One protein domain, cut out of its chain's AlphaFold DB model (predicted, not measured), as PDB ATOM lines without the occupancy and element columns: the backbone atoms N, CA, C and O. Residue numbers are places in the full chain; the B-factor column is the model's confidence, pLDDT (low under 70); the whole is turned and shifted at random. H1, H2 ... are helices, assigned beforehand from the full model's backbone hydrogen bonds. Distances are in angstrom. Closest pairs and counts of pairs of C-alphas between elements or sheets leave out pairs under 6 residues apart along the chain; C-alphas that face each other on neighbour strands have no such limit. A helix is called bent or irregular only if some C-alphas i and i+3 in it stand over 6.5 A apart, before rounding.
ATOM      1  N   GLU A 175     -97.728  43.726 -74.224       90.06
ATOM      2  CA  GLU A 175     -97.269  44.961 -73.593       90.06
ATOM      3  C   GLU A 175     -95.989  44.742 -72.791       90.06
ATOM      4  O   GLU A 175     -95.035  45.500 -72.956       90.06
ATOM      5  N   ALA A 176     -95.905  43.665 -72.006       90.75
ATOM      6  CA  ALA A 176     -94.700  43.334 -71.252       90.75
ATOM      7  C   ALA A 176     -93.491  43.104 -72.175       90.75
ATOM      8  O   ALA A 176     -92.409  43.644 -71.938       90.75
ATOM      9  N   VAL A 177     -93.660  42.341 -73.260       90.75
ATOM     10  CA  VAL A 177     -92.568  42.029 -74.198       90.75
ATOM     11  C   VAL A 177     -92.122  43.270 -74.975       90.75
ATOM     12  O   VAL A 177     -90.921  43.554 -75.071       90.75
ATOM     13  N   VAL A 178     -93.071  44.022 -75.535       90.50
ATOM     14  CA  VAL A 178     -92.771  45.234 -76.307       90.50
ATOM     15  C   VAL A 178     -92.202  46.323 -75.391       90.50
ATOM     16  O   VAL A 178     -91.180  46.928 -75.725       90.50
ATOM     17  N   GLY A 179     -92.789  46.508 -74.209       88.94
ATOM     18  CA  GLY A 179     -92.325  47.423 -73.169       88.94
ATOM     19  C   GLY A 179     -90.904  47.107 -72.707       88.94
ATOM     20  O   GLY A 179     -90.050  47.990 -72.713       88.94
ATOM     21  N   ALA A 180     -90.585  45.839 -72.432       89.56
ATOM     22  CA  ALA A 180     -89.230  45.430 -72.054       89.56
ATOM     23  C   ALA A 180     -88.193  45.757 -73.142       89.56
ATOM     24  O   ALA A 180     -87.085  46.219 -72.851       89.56
ATOM     25  N   ARG A 181     -88.541  45.565 -74.422       88.25
ATOM     26  CA  ARG A 181     -87.657  45.912 -75.545       88.25
ATOM     27  C   ARG A 181     -87.442  47.422 -75.658       88.25
ATOM     28  O   ARG A 181     -86.312  47.853 -75.911       88.25
ATOM     29  N   ARG A 182     -88.499  48.216 -75.464       86.56
ATOM     30  CA  ARG A 182     -88.433  49.686 -75.445       86.56
ATOM     31  C   ARG A 182     -87.564  50.180 -74.297       86.56
ATOM     32  O   ARG A 182     -86.617  50.924 -74.545       86.56
ATOM     33  N   LEU A 183     -87.807  49.676 -73.089       90.25
ATOM     34  CA  LEU A 183     -87.025  49.994 -71.900       90.25
ATOM     35  C   LEU A 183     -85.543  49.685 -72.129       90.25
ATOM     36  O   LEU A 183     -84.698  50.559 -71.964       90.25
ATOM     37  N   ARG A 184     -85.216  48.495 -72.651       90.62
ATOM     38  CA  ARG A 184     -83.830  48.124 -72.980       90.62
ATOM     39  C   ARG A 184     -83.167  49.105 -73.951       90.62
ATOM     40  O   ARG A 184     -81.977  49.393 -73.812       90.62
ATOM     41  N   ARG A 185     -83.896  49.599 -74.957       88.69
ATOM     42  CA  ARG A 185     -83.374  50.587 -75.915       88.69
ATOM     43  C   ARG A 185     -83.137  51.939 -75.240       88.69
ATOM     44  O   ARG A 185     -82.063  52.506 -75.426       88.69
ATOM     45  N   ALA A 186     -84.088  52.409 -74.441       89.75
ATOM     46  CA  ALA A 186     -83.982  53.664 -73.704       89.75
ATOM     47  C   ALA A 186     -82.823  53.647 -72.697       89.75
ATOM     48  O   ALA A 186     -82.015  54.576 -72.675       89.75
ATOM     49  N   THR A 187     -82.663  52.557 -71.938       91.06
ATOM     50  CA  THR A 187     -81.536  52.380 -71.011       91.06
ATOM     51  C   THR A 187     -80.201  52.385 -71.752       91.06
ATOM     52  O   THR A 187     -79.266  53.052 -71.322       91.06
ATOM     53  N   ARG A 188     -80.100  51.703 -72.903       92.12
ATOM     54  CA  ARG A 188     -78.873  51.704 -73.721       92.12
ATOM     55  C   ARG A 188     -78.533  53.080 -74.279       92.12
ATOM     56  O   ARG A 188     -77.370  53.464 -74.248       92.12
ATOM     57  N   MET A 189     -79.525  53.814 -74.780       90.50
ATOM     58  CA  MET A 189     -79.325  55.183 -75.267       90.50
ATOM     59  C   MET A 189     -78.885  56.113 -74.137       90.50
ATOM     60  O   MET A 189     -77.949  56.884 -74.317       90.50
ATOM     61  N   SER A 190     -79.506  55.987 -72.963       90.12
ATOM     62  CA  SER A 190     -79.152  56.779 -71.782       90.12
ATOM     63  C   SER A 190     -77.737  56.467 -71.297       90.12
ATOM     64  O   SER A 190     -76.975  57.384 -71.005       90.12
ATOM     65  N   ALA A 191     -77.351  55.188 -71.280       91.19
ATOM     66  CA  ALA A 191     -75.995  54.768 -70.939       91.19
ATOM     67  C   ALA A 191     -74.964  55.292 -71.951       91.19
ATOM     68  O   ALA A 191     -73.938  55.832 -71.551       91.19
ATOM     69  N   ALA A 192     -75.247  55.189 -73.254       92.75
ATOM     70  CA  ALA A 192     -74.370  55.720 -74.296       92.75
ATOM     71  C   ALA A 192     -74.196  57.236 -74.157       92.75
ATOM     72  O   ALA A 192     -73.074  57.729 -74.204       92.75
ATOM     73  N   LEU A 193     -75.290  57.962 -73.915       91.06
ATOM     74  CA  LEU A 193     -75.235  59.394 -73.670       91.06
ATOM     75  C   LEU A 193     -74.367  59.689 -72.443       91.06
ATOM     76  O   LEU A 193     -73.423  60.461 -72.563       91.06
ATOM     77  N   ALA A 194     -74.604  59.036 -71.304       90.06
ATOM     78  CA  ALA A 194     -73.828  59.236 -70.076       90.06
ATOM     79  C   ALA A 194     -72.316  59.000 -70.266       90.06
ATOM     80  O   ALA A 194     -71.500  59.775 -69.759       90.06
ATOM     81  N   VAL A 195     -71.936  57.984 -71.049       92.25
ATOM     82  CA  VAL A 195     -70.532  57.721 -71.401       92.25
ATOM     83  C   VAL A 195     -69.965  58.849 -72.261       92.25
ATOM     84  O   VAL A 195     -68.902  59.376 -71.943       92.25
ATOM     85  N   THR A 196     -70.682  59.284 -73.300       92.19
ATOM     86  CA  THR A 196     -70.247  60.402 -74.156       92.19
ATOM     87  C   THR A 196     -70.077  61.696 -73.358       92.19
ATOM     88  O   THR A 196     -69.097  62.411 -73.552       92.19
ATOM     89  N   GLY A 197     -70.983  61.970 -72.415       90.56
ATOM     90  CA  GLY A 197     -70.881  63.121 -71.514       90.56
ATOM     91  C   GLY A 197     -69.667  63.049 -70.607       90.56
ATOM     92  O   GLY A 197     -68.961  64.039 -70.448       90.56
ATOM     93  N   SER A 198     -69.379  61.863 -70.066       89.75
ATOM     94  CA  SER A 198     -68.182  61.630 -69.253       89.75
ATOM     95  C   SER A 198     -66.902  61.889 -70.054       89.75
ATOM     96  O   SER A 198     -66.027  62.617 -69.591       89.75
ATOM     97  N   VAL A 199     -66.810  61.366 -71.282       93.50
ATOM     98  CA  VAL A 199     -65.652  61.587 -72.168       93.50
ATOM     99  C   VAL A 199     -65.496  63.070 -72.513       93.50
ATOM    100  O   VAL A 199     -64.399  63.616 -72.394       93.50
ATOM    101  N   ALA A 200     -66.587  63.743 -72.889       92.25
ATOM    102  CA  ALA A 200     -66.576  65.175 -73.178       92.25
ATOM    103  C   ALA A 200     -66.155  66.007 -71.956       92.25
ATOM    104  O   ALA A 200     -65.353  66.928 -72.093       92.25
ATOM    105  N   GLY A 201     -66.631  65.651 -70.758       90.88
ATOM    106  CA  GLY A 201     -66.248  66.307 -69.509       90.88
ATOM    107  C   GLY A 201     -64.759  66.157 -69.184       90.88
ATOM    108  O   GLY A 201     -64.118  67.132 -68.788       90.88
ATOM    109  N   VAL A 202     -64.180  64.973 -69.412       91.50
ATOM    110  CA  VAL A 202     -62.735  64.733 -69.238       91.50
ATOM    111  C   VAL A 202     -61.918  65.559 -70.235       91.50
ATOM    112  O   VAL A 202     -60.978  66.242 -69.829       91.50
ATOM    113  N   LEU A 203     -62.291  65.555 -71.519       93.12
ATOM    114  CA  LEU A 203     -61.602  66.337 -72.553       93.12
ATOM    115  C   LEU A 203     -61.679  67.845 -72.283       93.12
ATOM    116  O   LEU A 203     -60.678  68.549 -72.419       93.12
ATOM    117  N   LEU A 204     -62.844  68.336 -71.854       89.69
ATOM    118  CA  LEU A 204     -63.037  69.736 -71.491       89.69
ATOM    119  C   LEU A 204     -62.178  70.123 -70.279       89.69
ATOM    120  O   LEU A 204     -61.527  71.164 -70.292       89.69
ATOM    121  N   SER A 205     -62.128  69.266 -69.257       90.00
ATOM    122  CA  SER A 205     -61.302  69.480 -68.061       90.00
ATOM    123  C   SER A 205     -59.810  69.523 -68.400       90.00
ATOM    124  O   SER A 205     -59.084  70.392 -67.912       90.00
ATOM    125  N   PHE A 206     -59.356  68.628 -69.281       90.94
ATOM    126  CA  PHE A 206     -57.986  68.629 -69.791       90.94
ATOM    127  C   PHE A 206     -57.662  69.930 -70.539       90.94
ATOM    128  O   PHE A 206     -56.654  70.572 -70.251       90.94
ATOM    129  N   TYR A 207     -58.546  70.366 -71.441       91.50
ATOM    130  CA  TYR A 207     -58.371  71.609 -72.195       91.50
ATOM    131  C   TYR A 207     -58.312  72.851 -71.292       91.50
ATOM    132  O   TYR A 207     -57.423  73.687 -71.445       91.50
ATOM    133  N   LEU A 208     -59.215  72.962 -70.312       90.00
ATOM    134  CA  LEU A 208     -59.222  74.085 -69.365       90.00
ATOM    135  C   LEU A 208     -57.952  74.123 -68.506       90.00
ATOM    136  O   LEU A 208     -57.433  75.203 -68.231       90.00
ATOM    137  N   THR A 209     -57.424  72.954 -68.135       90.62
ATOM    138  CA  THR A 209     -56.140  72.839 -67.426       90.62
ATOM    139  C   THR A 209     -54.978  73.287 -68.316       90.62
ATOM    140  O   THR A 209     -54.105  74.020 -67.860       90.62
ATOM    141  N   TYR A 210     -54.992  72.908 -69.598       92.00
ATOM    142  CA  TYR A 210     -53.963  73.283 -70.574       92.00
ATOM    143  C   TYR A 210     -53.875  74.802 -70.799       92.00
ATOM    144  O   TYR A 210     -52.780  75.348 -70.887       92.00
ATOM    145  N   VAL A 211     -55.014  75.504 -70.831       94.44
ATOM    146  CA  VAL A 211     -55.080  76.974 -70.986       94.44
ATOM    147  C   VAL A 211     -54.938  77.711 -69.634       94.44
ATOM    148  O   VAL A 211     -55.089  78.927 -69.564       94.44
ATOM    149  N   ALA A 212     -54.629  76.996 -68.541       88.19
ATOM    150  CA  ALA A 212     -54.507  77.527 -67.176       88.19
ATOM    151  C   ALA A 212     -55.778  78.227 -66.635       88.19
ATOM    152  O   ALA A 212     -55.720  79.070 -65.738       88.19
ATOM    153  N   ALA A 213     -56.956  77.844 -67.136       86.56
ATOM    154  CA  ALA A 213     -58.254  78.394 -66.746       86.56
ATOM    155  C   ALA A 213     -58.840  77.683 -65.508       86.56
ATOM    156  O   ALA A 213     -59.975  77.199 -65.518       86.56
ATOM    157  N   PHE A 214     -58.071  77.619 -64.416       79.94
ATOM    158  CA  PHE A 214     -58.436  76.868 -63.204       79.94
ATOM    159  C   PHE A 214     -59.719  77.365 -62.524       79.94
ATOM    160  O   PHE A 214     -60.448  76.571 -61.934       79.94
ATOM    161  N   GLY A 215     -60.046  78.656 -62.658       81.12
ATOM    162  CA  GLY A 215     -61.289  79.226 -62.123       81.12
ATOM    163  C   GLY A 215     -62.561  78.611 -62.727       81.12
ATOM    164  O   GLY A 215     -63.599  78.565 -62.070       81.12
ATOM    165  N   SER A 216     -62.475  78.072 -63.947       82.19
ATOM    166  CA  SER A 216     -63.600  77.424 -64.629       82.19
ATOM    167  C   SER A 216     -63.817  75.968 -64.195       82.19
ATOM    168  O   SER A 216     -64.906  75.438 -64.406       82.19
ATOM    169  N   LEU A 217     -62.830  75.342 -63.544       83.38
ATOM    170  CA  LEU A 217     -62.833  73.949 -63.061       83.38
ATOM    171  C   LEU A 217     -63.461  73.787 -61.661       83.38
ATOM    172  O   LEU A 217     -63.157  72.847 -60.928       83.38
ATOM    173  N   SER A 218     -64.343  74.706 -61.264       87.69
ATOM    174  CA  SER A 218     -65.014  74.639 -59.966       87.69
ATOM    175  C   SER A 218     -65.968  73.440 -59.876       87.69
ATOM    176  O   SER A 218     -66.584  73.024 -60.862       87.69
ATOM    177  N   ALA A 219     -66.150  72.912 -58.660       85.56
ATOM    178  CA  ALA A 219     -67.110  71.837 -58.399       85.56
ATOM    179  C   ALA A 219     -68.533  72.214 -58.857       85.56
ATOM    180  O   ALA A 219     -69.238  71.383 -59.424       85.56
ATOM    181  N   ALA A 220     -68.922  73.485 -58.696       87.94
ATOM    182  CA  ALA A 220     -70.213  73.996 -59.149       87.94
ATOM    183  C   ALA A 220     -70.389  73.851 -60.671       87.94
ATOM    184  O   ALA A 220     -71.383  73.284 -61.125       87.94
ATOM    185  N   ASN A 221     -69.400  74.261 -61.468       87.06
ATOM    186  CA  ASN A 221     -69.482  74.175 -62.929       87.06
ATOM    187  C   ASN A 221     -69.559  72.723 -63.420       87.06
ATOM    188  O   ASN A 221     -70.339  72.413 -64.323       87.06
ATOM    189  N   LEU A 222     -68.809  71.816 -62.789       85.56
ATOM    190  CA  LEU A 222     -68.865  70.384 -63.098       85.56
ATOM    191  C   LEU A 222     -70.225  69.771 -62.735       85.56
ATOM    192  O   LEU A 222     -70.764  68.981 -63.509       85.56
ATOM    193  N   THR A 223     -70.823  70.163 -61.604       87.50
ATOM    194  CA  THR A 223     -72.176  69.700 -61.249       87.50
ATOM    195  C   THR A 223     -73.233  70.195 -62.233       87.50
ATOM    196  O   THR A 223     -74.081  69.408 -62.648       87.50
ATOM    197  N   VAL A 224     -73.154  71.454 -62.677       89.94
ATOM    198  CA  VAL A 224     -74.063  72.002 -63.698       89.94
ATOM    199  C   VAL A 224     -73.905  71.257 -65.023       89.94
ATOM    200  O   VAL A 224     -74.906  70.911 -65.645       89.94
ATOM    201  N   PHE A 225     -72.672  70.942 -65.432       88.31
ATOM    202  CA  PHE A 225     -72.408  70.146 -66.631       88.31
ATOM    203  C   PHE A 225     -73.043  68.747 -66.551       88.31
ATOM    204  O   PHE A 225     -73.744  68.333 -67.476       88.31
ATOM    205  N   LEU A 226     -72.860  68.036 -65.434       86.88
ATOM    206  CA  LEU A 226     -73.453  66.710 -65.226       86.88
ATOM    207  C   LEU A 226     -74.987  66.760 -65.199       86.88
ATOM    208  O   LEU A 226     -75.641  65.913 -65.809       86.88
ATOM    209  N   LEU A 227     -75.567  67.766 -64.538       89.62
ATOM    210  CA  LEU A 227     -77.017  67.970 -64.502       89.62
ATOM    211  C   LEU A 227     -77.577  68.262 -65.893       89.62
ATOM    212  O   LEU A 227     -78.560  67.637 -66.295       89.62
ATOM    213  N   LEU A 228     -76.930  69.140 -66.661       90.50
ATOM    214  CA  LEU A 228     -77.332  69.441 -68.033       90.50
ATOM    215  C   LEU A 228     -77.324  68.177 -68.901       90.50
ATOM    216  O   LEU A 228     -78.235  67.960 -69.698       90.50
ATOM    217  N   TRP A 229     -76.340  67.302 -68.695       87.69
ATOM    218  CA  TRP A 229     -76.217  66.049 -69.433       87.69
ATOM    219  C   TRP A 229     -77.225  64.963 -69.016       87.69
ATOM    220  O   TRP A 229     -77.450  64.006 -69.758       87.69
ATOM    221  N   SER A 230     -77.884  65.123 -67.865       86.12
ATOM    222  CA  SER A 230     -79.002  64.268 -67.435       86.12
ATOM    223  C   SER A 230     -80.343  64.659 -68.071       86.12
ATOM    224  O   SER A 230     -81.258  63.844 -68.156       86.12
ATOM    225  N   VAL A 231     -80.481  65.885 -68.590       88.75
ATOM    226  CA  VAL A 231     -81.740  66.346 -69.201       88.75
ATOM    227  C   VAL A 231     -82.189  65.438 -70.355       88.75
ATOM    228  O   VAL A 231     -83.346  65.010 -70.356       88.75
ATOM    229  N   PRO A 232     -81.323  65.055 -71.316       86.06
ATOM    230  CA  PRO A 232     -81.771  64.203 -72.406       86.06
ATOM    231  C   PRO A 232     -82.026  62.756 -71.959       86.06
ATOM    232  O   PRO A 232     -82.868  62.096 -72.564       86.06
ATOM    233  N   THR A 233     -81.387  62.254 -70.890       85.31
ATOM    234  CA  THR A 233     -81.709  60.915 -70.354       85.31
ATOM    235  C   THR A 233     -83.106  60.886 -69.731       85.31
ATOM    236  O   THR A 233     -83.860  59.946 -69.988       85.31
ATOM    237  N   PHE A 234     -83.509  61.939 -69.009       84.94
ATOM    238  CA  PHE A 234     -84.877  62.074 -68.497       84.94
ATOM    239  C   PHE A 234     -85.916  62.168 -69.620       84.94
ATOM    240  O   PHE A 234     -86.959  61.517 -69.545       84.94
ATOM    241  N   LEU A 235     -85.621  62.912 -70.693       85.12
ATOM    242  CA  LEU A 235     -86.506  62.994 -71.860       85.12
ATOM    243  C   LEU A 235     -86.676  61.633 -72.548       85.12
ATOM    244  O   LEU A 235     -87.802  61.231 -72.831       85.12
ATOM    245  N   ILE A 236     -85.578  60.896 -72.759       83.69
ATOM    246  CA  ILE A 236     -85.610  59.544 -73.338       83.69
ATOM    247  C   ILE A 236     -86.414  58.588 -72.448       83.69
ATOM    248  O   ILE A 236     -87.179  57.778 -72.968       83.69
ATOM    249  N   SER A 237     -86.271  58.688 -71.124       79.94
ATOM    250  CA  SER A 237     -87.037  57.871 -70.179       79.94
ATOM    251  C   SER A 237     -88.537  58.167 -70.251       79.94
ATOM    252  O   SER A 237     -89.337  57.240 -70.293       79.94
ATOM    253  N   GLY A 238     -88.930  59.443 -70.325       77.06
ATOM    254  CA  GLY A 238     -90.339  59.835 -70.436       77.06
ATOM    255  C   GLY A 238     -91.003  59.423 -71.757       77.06
ATOM    256  O   GLY A 238     -92.228  59.376 -71.848       77.06
ATOM    257  N   TRP A 239     -90.214  59.110 -72.788       75.50
ATOM    258  CA  TRP A 239     -90.714  58.602 -74.069       75.50
ATOM    259  C   TRP A 239     -90.967  57.088 -74.059       75.50
ATOM    260  O   TRP A 239     -91.537  56.577 -75.018       75.50
ATOM    261  N   VAL A 240     -90.571  56.361 -73.007       70.56
ATOM    262  CA  VAL A 240     -90.821  54.911 -72.896       70.56
ATOM    263  C   VAL A 240     -92.303  54.607 -72.660       70.56
ATOM    264  O   VAL A 240     -92.800  53.623 -73.208       70.56
TER     265      VAL A 240
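AT A GLANCE: This is residues 175 to 240 of the 243 residues of an uncharacterized protein of bioreactor metagenome (UniProt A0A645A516). This is a long helical hairpin: one long helix, H1, makes the length of a rod, and a shorter helix, H2, folds back beside it after a short link. H1 runs on past H2 at both ends. The printed part has 66 residues with two named helices, H1 then H2, and no named strand; the class is all helix. It is only just loose, close to extended, with a radius of gyration of the C-alphas of 15.9 A and spans of 54 by 17 by 12 A.

IN THESE COORDINATES: H1 holds residues 175 to 210, from C-alpha 175 at (-97.269, 44.961, -73.593) to C-alpha 210 at (-53.963, 73.283, -70.574), 51.8 A. H2 holds residues 219 to 238, 28.8 A long, and ends with C-alpha 238 at (-90.339, 59.835, -70.436). H2 is irregular, but only just: C-alphas 229 and 232 are 6.6 A apart.

HOW THE PARTS SIT: H1 and H2 form a helical hairpin and touch, with Ser 190 and Thr 233 as the closest C-alphas, 5.1 A apart. H1 touches H2 with residues 186 to 201 alone. They stand at a shallow tilt of 21 degrees and run opposite ways. In H1 every O i to N i+4 pair is within hydrogen-bond range; in H2, 14 of 16 are.

THE WHOLE: The two C-alphas farthest apart, those of Glu 175 and Ala 212, are 54.1 A apart. The printed part has no cut, and the link from H1 to H2, 8 residues, is short. Mean pLDDT of the printed part is 88.1, and no printed residue is under 70.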